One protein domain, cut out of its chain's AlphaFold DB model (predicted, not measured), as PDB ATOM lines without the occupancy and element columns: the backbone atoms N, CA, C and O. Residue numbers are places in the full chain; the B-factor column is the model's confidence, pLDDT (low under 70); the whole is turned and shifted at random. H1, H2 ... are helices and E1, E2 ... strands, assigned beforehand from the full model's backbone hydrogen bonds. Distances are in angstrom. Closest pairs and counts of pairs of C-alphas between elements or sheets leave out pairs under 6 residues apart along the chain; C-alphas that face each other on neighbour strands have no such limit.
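What this domain is: This is residues 202 to 274 of the 329 residues of the protein "Hypothetical protein" of Adineta steineri (UniProt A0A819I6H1). A three-strand sheet, E1 to E3, stands at one end, and two helices, H2 and H3, lie loosely side by side at the other, with H1 as a bridge from the sheet to H2. After H3 the printed part folds back to the short H4, which lies apart from the other elements. The 73 printed residues hold E1 E2 E3 H1 H2 H3 H4 in that order, class mixed, with the antiparallel sheet in the order E1 - E2 - E3. The whole is compact, with a radius of gyration of the C-alphas of 12.0 A and spans of 31 by 26 by 26 A.

How they stand to each other: Start at E1, residues 202 to 205, which forms a hairpin with E2, residues 210 to 214; look for N 203 and O 212 at 2.9 A. E2 forms a second hairpin with E3, residues 220 to 224, where N 221 and O 213 are 3.0 A apart; the three are a meander, each strand the antiparallel neighbour of the one before. H1, residues 225 to 233, only grazes the sheet with residues 225 to 231. H1 and H2, residues 237 to 245, only just touch, with 3 pairs of C-alphas within 8 A, and only at the corner; the closest C-alphas, of Leu 231 and Leu 237, are 5.2 A apart, and the lines are about perpendicular at 80 degrees. H2 and H3, residues 251 to 260, are close but not clearly touching, with the closest C-alphas, of Leu 240 and Val 254, 7.8 A apart; they run opposite ways at a shallow tilt of 18 degrees. H4, residues 269 to 272, is apart from H3 and is not on the sheet. Every O i to N i+4 pair is within hydrogen-bond range in H2 and H3, 4 of 5 are in H1, and H4 is too short for such a pair.

Where its parts are: Find C-alpha 202 at (-34.473, -20.632, 47.501), where E1 begins. E3 runs 12.6 A from first to last C-alpha, H1 12.7 A, and H3 14.4 A to C-alpha 260 at (-27.027, -33.467, 27.867). H4 ends at C-alpha 272, (-17.007, -16.719, 38.177).

The domain as a whole: The two C-alphas farthest apart, of Glu 207 and Arg 260, are 31.2 A apart. The printed part has no cut, and no link is long. Mean pLDDT of the printed part is 73.9; look for values under 70 at residue 216, residues 247 to 252, residue 255 and residues 264 to 274.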
ATOM      1  N   VAL A 202     -34.588 -21.416  48.731       81.88
ATOM      2  CA  VAL A 202     -34.473 -20.632  47.501       81.88
ATOM      3  C   VAL A 202     -34.645 -19.171  47.885       81.88
ATOM      4  O   VAL A 202     -35.754 -18.742  48.197       81.88
ATOM      5  N   THR A 203     -33.555 -18.410  47.879       84.31
ATOM      6  CA  THR A 203     -33.588 -16.965  48.124       84.31
ATOM      7  C   THR A 203     -33.445 -16.194  46.815       84.31
ATOM      8  O   THR A 203     -32.866 -16.665  45.834       84.31
ATOM      9  N   MET A 204     -34.023 -14.998  46.777       79.38
ATOM     10  CA  MET A 204     -33.800 -14.033  45.704       79.38
ATOM     11  C   MET A 204     -32.678 -13.092  46.135       79.38
ATOM     12  O   MET A 204     -32.752 -12.486  47.200       79.38
ATOM     13  N   ASP A 205     -31.656 -12.955  45.300       82.44
ATOM     14  CA  ASP A 205     -30.709 -11.847  45.364       82.44
ATOM     15  C   ASP A 205     -31.313 -10.678  44.578       82.44
ATOM     16  O   ASP A 205     -31.300 -10.671  43.339       82.44
ATOM     17  N   GLU A 206     -31.907  -9.732  45.305       79.25
ATOM     18  CA  GLU A 206     -32.575  -8.548  44.750       79.25
ATOM     19  C   GLU A 206     -31.601  -7.622  44.007       79.25
ATOM     20  O   GLU A 206     -31.975  -7.008  43.006       79.25
ATOM     21  N   GLU A 207     -30.331  -7.564  44.423       79.94
ATOM     22  CA  GLU A 207     -29.330  -6.717  43.765       79.94
ATOM     23  C   GLU A 207     -28.962  -7.267  42.387       79.94
ATOM     24  O   GLU A 207     -28.825  -6.518  41.415       79.94
ATOM     25  N   LYS A 208     -28.833  -8.593  42.281       81.69
ATOM     26  CA  LYS A 208     -28.389  -9.251  41.043       81.69
ATOM     27  C   LYS A 208     -29.539  -9.799  40.199       81.69
ATOM     28  O   LYS A 208     -29.284 -10.282  39.094       81.69
ATOM     29  N   LYS A 209     -30.783  -9.746  40.693       83.38
ATOM     30  CA  LYS A 209     -31.968 -10.413  40.109       83.38
ATOM     31  C   LYS A 209     -31.731 -11.907  39.846       83.38
ATOM     32  O   LYS A 209     -32.199 -12.466  38.846       83.38
ATOM     33  N   LYS A 210     -30.972 -12.558  40.730       80.00
ATOM     34  CA  LYS A 210     -30.604 -13.979  40.636       80.00
ATOM     35  C   LYS A 210     -31.322 -14.763  41.724       80.00
ATOM     36  O   LYS A 210     -31.520 -14.263  42.823       80.00
ATOM     37  N   LYS A 211     -31.695 -16.004  41.425       79.81
ATOM     38  CA  LYS A 211     -32.161 -16.945  42.446       79.81
ATOM     39  C   LYS A 211     -30.954 -17.718  42.956       79.81
ATOM     40  O   LYS A 211     -30.187 -18.268  42.162       79.81
ATOM     41  N   ILE A 212     -30.790 -17.731  44.268       84.25
ATOM     42  CA  ILE A 212     -29.765 -18.496  44.962       84.25
ATOM     43  C   ILE A 212     -30.457 -19.712  45.556       84.25
ATOM     44  O   ILE A 212     -31.438 -19.587  46.286       84.25
ATOM     45  N   ILE A 213     -29.962 -20.894  45.211       88.81
ATOM     46  CA  ILE A 213     -30.363 -22.118  45.897       88.81
ATOM     47  C   ILE A 213     -29.279 -22.398  46.928       88.81
ATOM     48  O   ILE A 213     -28.152 -22.733  46.553       88.81
ATOM     49  N   THR A 214     -29.616 -22.226  48.203       77.56
ATOM     50  CA  THR A 214     -28.704 -22.466  49.322       77.56
ATOM     51  C   THR A 214     -29.008 -23.824  49.938       77.56
ATOM     52  O   THR A 214     -30.146 -24.118  50.315       77.56
ATOM     53  N   PHE A 215     -27.977 -24.657  50.030       81.81
ATOM     54  CA  PHE A 215     -28.032 -25.961  50.681       81.81
ATOM     55  C   PHE A 215     -27.522 -25.844  52.123       81.81
ATOM     56  O   PHE A 215     -26.644 -25.031  52.406       81.81
ATOM     57  N   LEU A 216     -28.026 -26.691  53.030       63.44
ATOM     58  CA  LEU A 216     -27.666 -26.698  54.463       63.44
ATOM     59  C   LEU A 216     -26.155 -26.821  54.747       63.44
ATOM     60  O   LEU A 216     -25.711 -26.489  55.837       63.44
ATOM     61  N   ALA A 217     -25.353 -27.252  53.770       72.12
ATOM     62  CA  ALA A 217     -23.895 -27.324  53.870       72.12
ATOM     63  C   ALA A 217     -23.172 -25.998  53.540       72.12
ATOM     64  O   ALA A 217     -21.972 -26.008  53.282       72.12
ATOM     65  N   GLY A 218     -23.892 -24.872  53.447       75.25
ATOM     66  CA  GLY A 218     -23.321 -23.571  53.071       75.25
ATOM     67  C   GLY A 218     -22.948 -23.451  51.589       75.25
ATOM     68  O   GLY A 218     -22.504 -22.398  51.147       75.25
ATOM     69  N   GLN A 219     -23.161 -24.503  50.792       79.62
ATOM     70  CA  GLN A 219     -22.990 -24.442  49.346       79.62
ATOM     71  C   GLN A 219     -24.184 -23.719  48.728       79.62
ATOM     72  O   GLN A 219     -25.335 -24.115  48.921       79.62
ATOM     73  N   SER A 220     -23.906 -22.672  47.963       83.38
ATOM     74  CA  SER A 220     -24.894 -21.975  47.153       83.38
ATOM     75  C   SER A 220     -24.629 -22.258  45.677       83.38
ATOM     76  O   SER A 220     -23.492 -22.241  45.204       83.38
ATOM     77  N   ILE A 221     -25.687 -22.562  44.928       87.56
ATOM     78  CA  ILE A 221     -25.617 -22.635  43.468       87.56
ATOM     79  C   ILE A 221     -26.401 -21.454  42.917       87.56
ATOM     80  O   ILE A 221     -27.613 -21.330  43.120       87.56
ATOM     81  N   TYR A 222     -25.696 -20.595  42.188       87.12
ATOM     82  CA  TYR A 222     -26.295 -19.478  41.476       87.12
ATOM     83  C   TYR A 222     -26.860 -19.961  40.147       87.12
ATOM     84  O   TYR A 222     -26.115 -20.366  39.253       87.12
ATOM     85  N   ILE A 223     -28.180 -19.882  40.000       88.56
ATOM     86  CA  ILE A 223     -28.849 -20.159  38.729       88.56
ATOM     87  C   ILE A 223     -29.509 -18.858  38.268       88.56
ATOM     88  O   ILE A 223     -30.368 -18.323  38.975       88.56
ATOM     89  N   PRO A 224     -29.134 -18.305  37.098       84.25
ATOM     90  CA  PRO A 224     -29.816 -17.128  36.587       84.25
ATOM     91  C   PRO A 224     -31.303 -17.440  36.372       84.25
ATOM     92  O   PRO A 224     -31.668 -18.540  35.946       84.25
ATOM     93  N   SER A 225     -32.166 -16.471  36.672       80.62
ATOM     94  CA  SER A 225     -33.628 -16.631  36.660       80.62
ATOM     95  C   SER A 225     -34.172 -17.128  35.314       80.62
ATOM     96  O   SER A 225     -35.099 -17.937  35.286       80.62
ATOM     97  N   GLU A 226     -33.530 -16.741  34.210       83.88
ATOM     98  CA  GLU A 226     -33.837 -17.185  32.843       83.88
ATOM     99  C   GLU A 226     -33.705 -18.705  32.645       83.88
ATOM    100  O   GLU A 226     -34.433 -19.304  31.850       83.88
ATOM    101  N   TYR A 227     -32.794 -19.353  33.378       85.25
ATOM    102  CA  TYR A 227     -32.571 -20.796  33.286       85.25
ATOM    103  C   TYR A 227     -33.484 -21.582  34.216       85.25
ATOM    104  O   TYR A 227     -33.814 -22.720  33.899       85.25
ATOM    105  N   LEU A 228     -33.937 -20.988  35.323       85.75
ATOM    106  CA  LEU A 228     -34.870 -21.653  36.232       85.75
ATOM    107  C   LEU A 228     -36.212 -21.932  35.567       85.75
ATOM    108  O   LEU A 228     -36.680 -23.062  35.646       85.75
ATOM    109  N   GLY A 229     -36.758 -20.965  34.824       85.62
ATOM    110  CA  GLY A 229     -37.986 -21.190  34.053       85.62
ATOM    111  C   GLY A 229     -37.832 -22.320  33.029       85.62
ATOM    112  O   GLY A 229     -38.728 -23.141  32.871       85.62
ATOM    113  N   ARG A 230     -36.659 -22.437  32.388       87.00
ATOM    114  CA  ARG A 230     -36.367 -23.542  31.458       87.00
ATOM    115  C   ARG A 230     -36.190 -24.882  32.174       87.00
ATOM    116  O   ARG A 230     -36.661 -25.898  31.680       87.00
ATOM    117  N   LEU A 231     -35.517 -24.907  33.323       87.94
ATOM    118  CA  LEU A 231     -35.328 -26.127  34.115       87.94
ATOM    119  C   LEU A 231     -36.654 -26.649  34.674       87.94
ATOM    120  O   LEU A 231     -36.859 -27.862  34.701       87.94
ATOM    121  N   GLU A 232     -37.542 -25.750  35.086       89.06
ATOM    122  CA  GLU A 232     -38.903 -26.067  35.515       89.06
ATOM    123  C   GLU A 232     -39.740 -26.578  34.336       89.06
ATOM    124  O   GLU A 232     -40.316 -27.661  34.418       89.06
ATOM    125  N   GLN A 233     -39.694 -25.896  33.187       88.44
ATOM    126  CA  GLN A 233     -40.410 -26.307  31.975       88.44
ATOM    127  C   GLN A 233     -39.981 -27.690  31.448       88.44
ATOM    128  O   GLN A 233     -40.799 -28.419  30.892       88.44
ATOM    129  N   ILE A 234     -38.710 -28.069  31.621       90.31
ATOM    130  CA  ILE A 234     -38.176 -29.378  31.199       90.31
ATOM    131  C   ILE A 234     -38.334 -30.437  32.320       90.31
ATOM    132  O   ILE A 234     -37.987 -31.605  32.131       90.31
ATOM    133  N   GLY A 235     -38.854 -30.073  33.499       90.00
ATOM    134  CA  GLY A 235     -39.003 -30.990  34.641       90.00
ATOM    135  C   GLY A 235     -37.661 -31.481  35.205       90.00
ATOM    136  O   GLY A 235     -37.541 -32.604  35.701       90.00
ATOM    137  N   LEU A 236     -36.607 -30.671  35.068       90.94
ATOM    138  CA  LEU A 236     -35.261 -30.970  35.572       90.94
ATOM    139  C   LEU A 236     -34.985 -30.346  36.928       90.94
ATOM    140  O   LEU A 236     -34.054 -30.789  37.601       90.94
ATOM    141  N   LEU A 237     -35.780 -29.354  37.330       88.00
ATOM    142  CA  LEU A 237     -35.620 -28.703  38.621       88.00
ATOM    143  C   LEU A 237     -35.726 -29.726  39.759       88.00
ATOM    144  O   LEU A 237     -34.804 -29.828  40.563       88.00
ATOM    145  N   ASP A 238     -36.737 -30.595  39.736       84.44
ATOM    146  CA  ASP A 238     -36.902 -31.659  40.735       84.44
ATOM    147  C   ASP A 238     -35.736 -32.651  40.742       84.44
ATOM    148  O   ASP A 238     -35.267 -33.066  41.799       84.44
ATOM    149  N   LYS A 239     -35.193 -32.997  39.569       84.25
ATOM    150  CA  LYS A 239     -34.026 -33.893  39.472       84.25
ATOM    151  C   LYS A 239     -32.768 -33.247  40.037       84.25
ATOM    152  O   LYS A 239     -31.976 -33.931  40.685       84.25
ATOM    153  N   LEU A 240     -32.582 -31.950  39.805       84.12
ATOM    154  CA  LEU A 240     -31.463 -31.186  40.345       84.12
ATOM    155  C   LEU A 240     -31.587 -31.052  41.869       84.12
ATOM    156  O   LEU A 240     -30.604 -31.264  42.576       84.12
ATOM    157  N   MET A 241     -32.803 -30.835  42.368       82.19
ATOM    158  CA  MET A 241     -33.115 -30.812  43.799       82.19
ATOM    159  C   MET A 241     -32.878 -32.181  44.454       82.19
ATOM    160  O   MET A 241     -32.240 -32.257  45.501       82.19
ATOM    161  N   VAL A 242     -33.294 -33.283  43.821       82.00
ATOM    162  CA  VAL A 242     -33.030 -34.653  44.307       82.00
ATOM    163  C   VAL A 242     -31.535 -34.978  44.292       82.00
ATOM    164  O   VAL A 242     -31.030 -35.592  45.232       82.00
ATOM    165  N   MET A 243     -30.801 -34.561  43.257       77.38
ATOM    166  CA  MET A 243     -29.345 -34.728  43.211       77.38
ATOM    167  C   MET A 243     -28.636 -33.929  44.303       77.38
ATOM    168  O   MET A 243     -27.680 -34.433  44.890       77.38
ATOM    169  N   ALA A 244     -29.109 -32.716  44.587       75.69
ATOM    170  CA  ALA A 244     -28.540 -31.874  45.626       75.69
ATOM    171  C   ALA A 244     -28.800 -32.425  47.027       75.69
ATOM    172  O   ALA A 244     -27.881 -32.480  47.843       75.69
ATOM    173  N   ARG A 245     -30.007 -32.953  47.276       72.56
ATOM    174  CA  ARG A 245     -30.343 -33.649  48.530       72.56
ATOM    175  C   ARG A 245     -29.440 -34.847  48.804       72.56
ATOM    176  O   ARG A 245     -29.143 -35.132  49.955       72.56
ATOM    177  N   LYS A 246     -28.959 -35.530  47.762       75.94
ATOM    178  CA  LYS A 246     -28.073 -36.697  47.900       75.94
ATOM    179  C   LYS A 246     -26.608 -36.348  48.215       75.94
ATOM    180  O   LYS A 246     -25.776 -37.246  48.139       75.94
ATOM    181  N   GLN A 247     -26.274 -35.080  48.509       55.44
ATOM    182  CA  GLN A 247     -24.928 -34.580  48.879       55.44
ATOM    183  C   GLN A 247     -23.779 -34.968  47.917       55.44
ATOM    184  O   GLN A 247     -22.606 -34.737  48.187       55.44
ATOM    185  N   SER A 248     -24.100 -35.516  46.744       52.47
ATOM    186  CA  SER A 248     -23.149 -36.056  45.769       52.47
ATOM    187  C   SER A 248     -23.107 -35.182  44.512       52.47
ATOM    188  O   SER A 248     -22.974 -35.675  43.382       52.47
ATOM    189  N   ILE A 249     -23.223 -33.863  44.664       55.53
ATOM    190  CA  ILE A 249     -22.970 -32.969  43.537       55.53
ATOM    191  C   ILE A 249     -21.460 -32.787  43.407       55.53
ATOM    192  O   ILE A 249     -20.861 -31.842  43.901       55.53
ATOM    193  N   LYS A 250     -20.829 -33.705  42.672       63.56
ATOM    194  CA  LYS A 250     -19.576 -33.369  41.995       63.56
ATOM    195  C   LYS A 250     -19.931 -32.415  40.856       63.56
ATOM    196  O   LYS A 250     -20.832 -32.729  40.074       63.56
ATOM    197  N   ASN A 251     -19.210 -31.300  40.726       58.53
ATOM    198  CA  ASN A 251     -19.398 -30.296  39.661       58.53
ATOM    199  C   ASN A 251     -19.554 -30.928  38.261       58.53
ATOM    200  O   ASN A 251     -20.371 -30.500  37.446       58.53
ATOM    201  N   THR A 252     -18.865 -32.045  38.019       64.31
ATOM    202  CA  THR A 252     -18.938 -32.816  36.772       64.31
ATOM    203  C   THR A 252     -20.321 -33.404  36.468       64.31
ATOM    204  O   THR A 252     -20.666 -33.575  35.302       64.31
ATOM    205  N   SER A 253     -21.122 -33.751  37.479       72.31
ATOM    206  CA  SER A 253     -22.435 -34.388  37.295       72.31
ATOM    207  C   SER A 253     -23.496 -33.384  36.846       72.31
ATOM    208  O   SER A 253     -24.253 -33.674  35.919       72.31
ATOM    209  N   VAL A 254     -23.502 -32.182  37.433       71.88
ATOM    210  CA  VAL A 254     -24.383 -31.079  37.007       71.88
ATOM    211  C   VAL A 254     -23.980 -30.594  35.616       71.88
ATOM    212  O   VAL A 254     -24.837 -30.486  34.742       71.88
ATOM    213  N   GLN A 255     -22.682 -30.437  35.347       66.19
ATOM    214  CA  GLN A 255     -22.192 -30.080  34.011       66.19
ATOM    215  C   GLN A 255     -22.583 -31.110  32.941       66.19
ATOM    216  O   GLN A 255     -23.036 -30.735  31.860       66.19
ATOM    217  N   ARG A 256     -22.465 -32.416  33.227       75.00
ATOM    218  CA  ARG A 256     -22.912 -33.473  32.300       75.00
ATOM    219  C   ARG A 256     -24.420 -33.446  32.076       75.00
ATOM    220  O   ARG A 256     -24.848 -33.675  30.946       75.00
ATOM    221  N   MET A 257     -25.211 -33.174  33.116       80.12
ATOM    222  CA  MET A 257     -26.662 -33.034  32.986       80.12
ATOM    223  C   MET A 257     -26.996 -31.849  32.072       80.12
ATOM    224  O   MET A 257     -27.641 -32.041  31.047       80.12
ATOM    225  N   LEU A 258     -26.491 -30.654  32.377       77.25
ATOM    226  CA  LEU A 258     -26.764 -29.441  31.599       77.25
ATOM    227  C   LEU A 258     -26.307 -29.579  30.139       77.25
ATOM    228  O   LEU A 258     -27.045 -29.221  29.219       77.25
ATOM    229  N   LYS A 259     -25.144 -30.205  29.912       76.31
ATOM    230  CA  LYS A 259     -24.628 -30.504  28.569       76.31
ATOM    231  C   LYS A 259     -25.516 -31.490  27.800       76.31
ATOM    232  O   LYS A 259     -25.696 -31.316  26.598       76.31
ATOM    233  N   ARG A 260     -26.099 -32.490  28.473       78.81
ATOM    234  CA  ARG A 260     -27.027 -33.467  27.867       78.81
ATOM    235  C   ARG A 260     -28.328 -32.816  27.389       78.81
ATOM    236  O   ARG A 260     -28.887 -33.267  26.398       78.81
ATOM    237  N   TYR A 261     -28.782 -31.758  28.056       77.06
ATOM    238  CA  TYR A 261     -29.999 -31.026  27.686       77.06
ATOM    239  C   TYR A 261     -29.732 -29.816  26.781       77.06
ATOM    240  O   TYR A 261     -30.604 -28.968  26.622       77.06
ATOM    241  N   HIS A 262     -28.536 -29.725  26.186       78.00
ATOM    242  CA  HIS A 262     -28.129 -28.617  25.315       78.00
ATOM    243  C   HIS A 262     -28.281 -27.227  25.960       78.00
ATOM    244  O   HIS A 262     -28.391 -26.216  25.265       78.00
ATOM    245  N   ILE A 263     -28.227 -27.154  27.292       76.12
ATOM    246  CA  ILE A 263     -28.218 -25.888  28.018       76.12
ATOM    247  C   ILE A 263     -26.784 -25.354  27.943       76.12
ATOM    248  O   ILE A 263     -25.908 -25.764  28.705       76.12
ATOM    249  N   ARG A 264     -26.524 -24.478  26.965       62.41
ATOM    250  CA  ARG A 264     -25.243 -23.769  26.856       62.41
ATOM    251  C   ARG A 264     -25.185 -22.686  27.926       62.41
ATOM    252  O   ARG A 264     -25.897 -21.694  27.833       62.41
ATOM    253  N   ILE A 265     -24.327 -22.887  28.917       66.19
ATOM    254  CA  ILE A 265     -23.882 -21.817  29.810       66.19
ATOM    255  C   ILE A 265     -22.678 -21.146  29.129       66.19
ATOM    256  O   ILE A 265     -21.826 -21.882  28.631       66.19
ATOM    257  N   PRO A 266     -22.609 -19.804  29.049       53.78
ATOM    258  CA  PRO A 266     -21.484 -19.106  28.428       53.78
ATOM    259  C   PRO A 266     -20.139 -19.538  29.027       53.78
ATOM    260  O   PRO A 266     -20.005 -19.648  30.249       53.78
ATOM    261  N   ASP A 267     -19.140 -19.769  28.176       37.62
ATOM    262  CA  ASP A 267     -17.784 -20.096  28.620       37.62
ATOM    263  C   ASP A 267     -17.228 -18.927  29.459       37.62
ATOM    264  O   ASP A 267     -17.272 -17.773  29.040       37.62
ATOM    265  N   GLY A 268     -16.780 -19.219  30.687       40.88
ATOM    266  CA  GLY A 268     -16.351 -18.228  31.690       40.88
ATOM    267  C   GLY A 268     -17.272 -18.102  32.912       40.88
ATOM    268  O   GLY A 268     -16.826 -17.669  33.973       40.88
ATOM    269  N   PHE A 269     -18.523 -18.572  32.831       45.97
ATOM    270  CA  PHE A 269     -19.471 -18.473  33.952       45.97
ATOM    271  C   PHE A 269     -19.123 -19.403  35.124       45.97
ATOM    272  O   PHE A 269     -19.312 -19.048  36.282       45.97
ATOM    273  N   TYR A 270     -18.569 -20.584  34.835       41.81
ATOM    274  CA  TYR A 270     -18.143 -21.528  35.873       41.81
ATOM    275  C   TYR A 270     -16.921 -21.032  36.649       41.81
ATOM    276  O   TYR A 270     -16.799 -21.340  37.825       41.81
ATOM    277  N   SER A 271     -16.042 -20.241  36.030       35.16
ATOM    278  CA  SER A 271     -14.912 -19.632  36.739       35.16
ATOM    279  C   SER A 271     -15.374 -18.511  37.671       35.16
ATOM    280  O   SER A 271     -14.822 -18.377  38.749       35.16
ATOM    281  N   GLN A 272     -16.423 -17.760  37.315       37.19
ATOM    282  CA  GLN A 272     -17.007 -16.719  38.177       37.19
ATOM    283  C   GLN A 272     -17.957 -17.251  39.255       37.19
ATOM    284  O   GLN A 272     -18.070 -16.644  40.311       37.19
ATOM    285  N   MET A 273     -18.630 -18.384  39.033       37.38
ATOM    286  CA  MET A 273     -19.507 -18.995  40.044       37.38
ATOM    287  C   MET A 273     -18.763 -19.504  41.286       37.38
ATOM    288  O   MET A 273     -19.414 -19.760  42.293       37.38
ATOM    289  N   PHE A 274     -17.441 -19.679  41.207       38.94
ATOM    290  CA  PHE A 274     -16.642 -20.322  42.253       38.94
ATOM    291  C   PHE A 274     -15.327 -19.588  42.572       38.94
ATOM    292  O   PHE A 274     -14.504 -20.144  43.288       38.94
TER     293      PHE A 274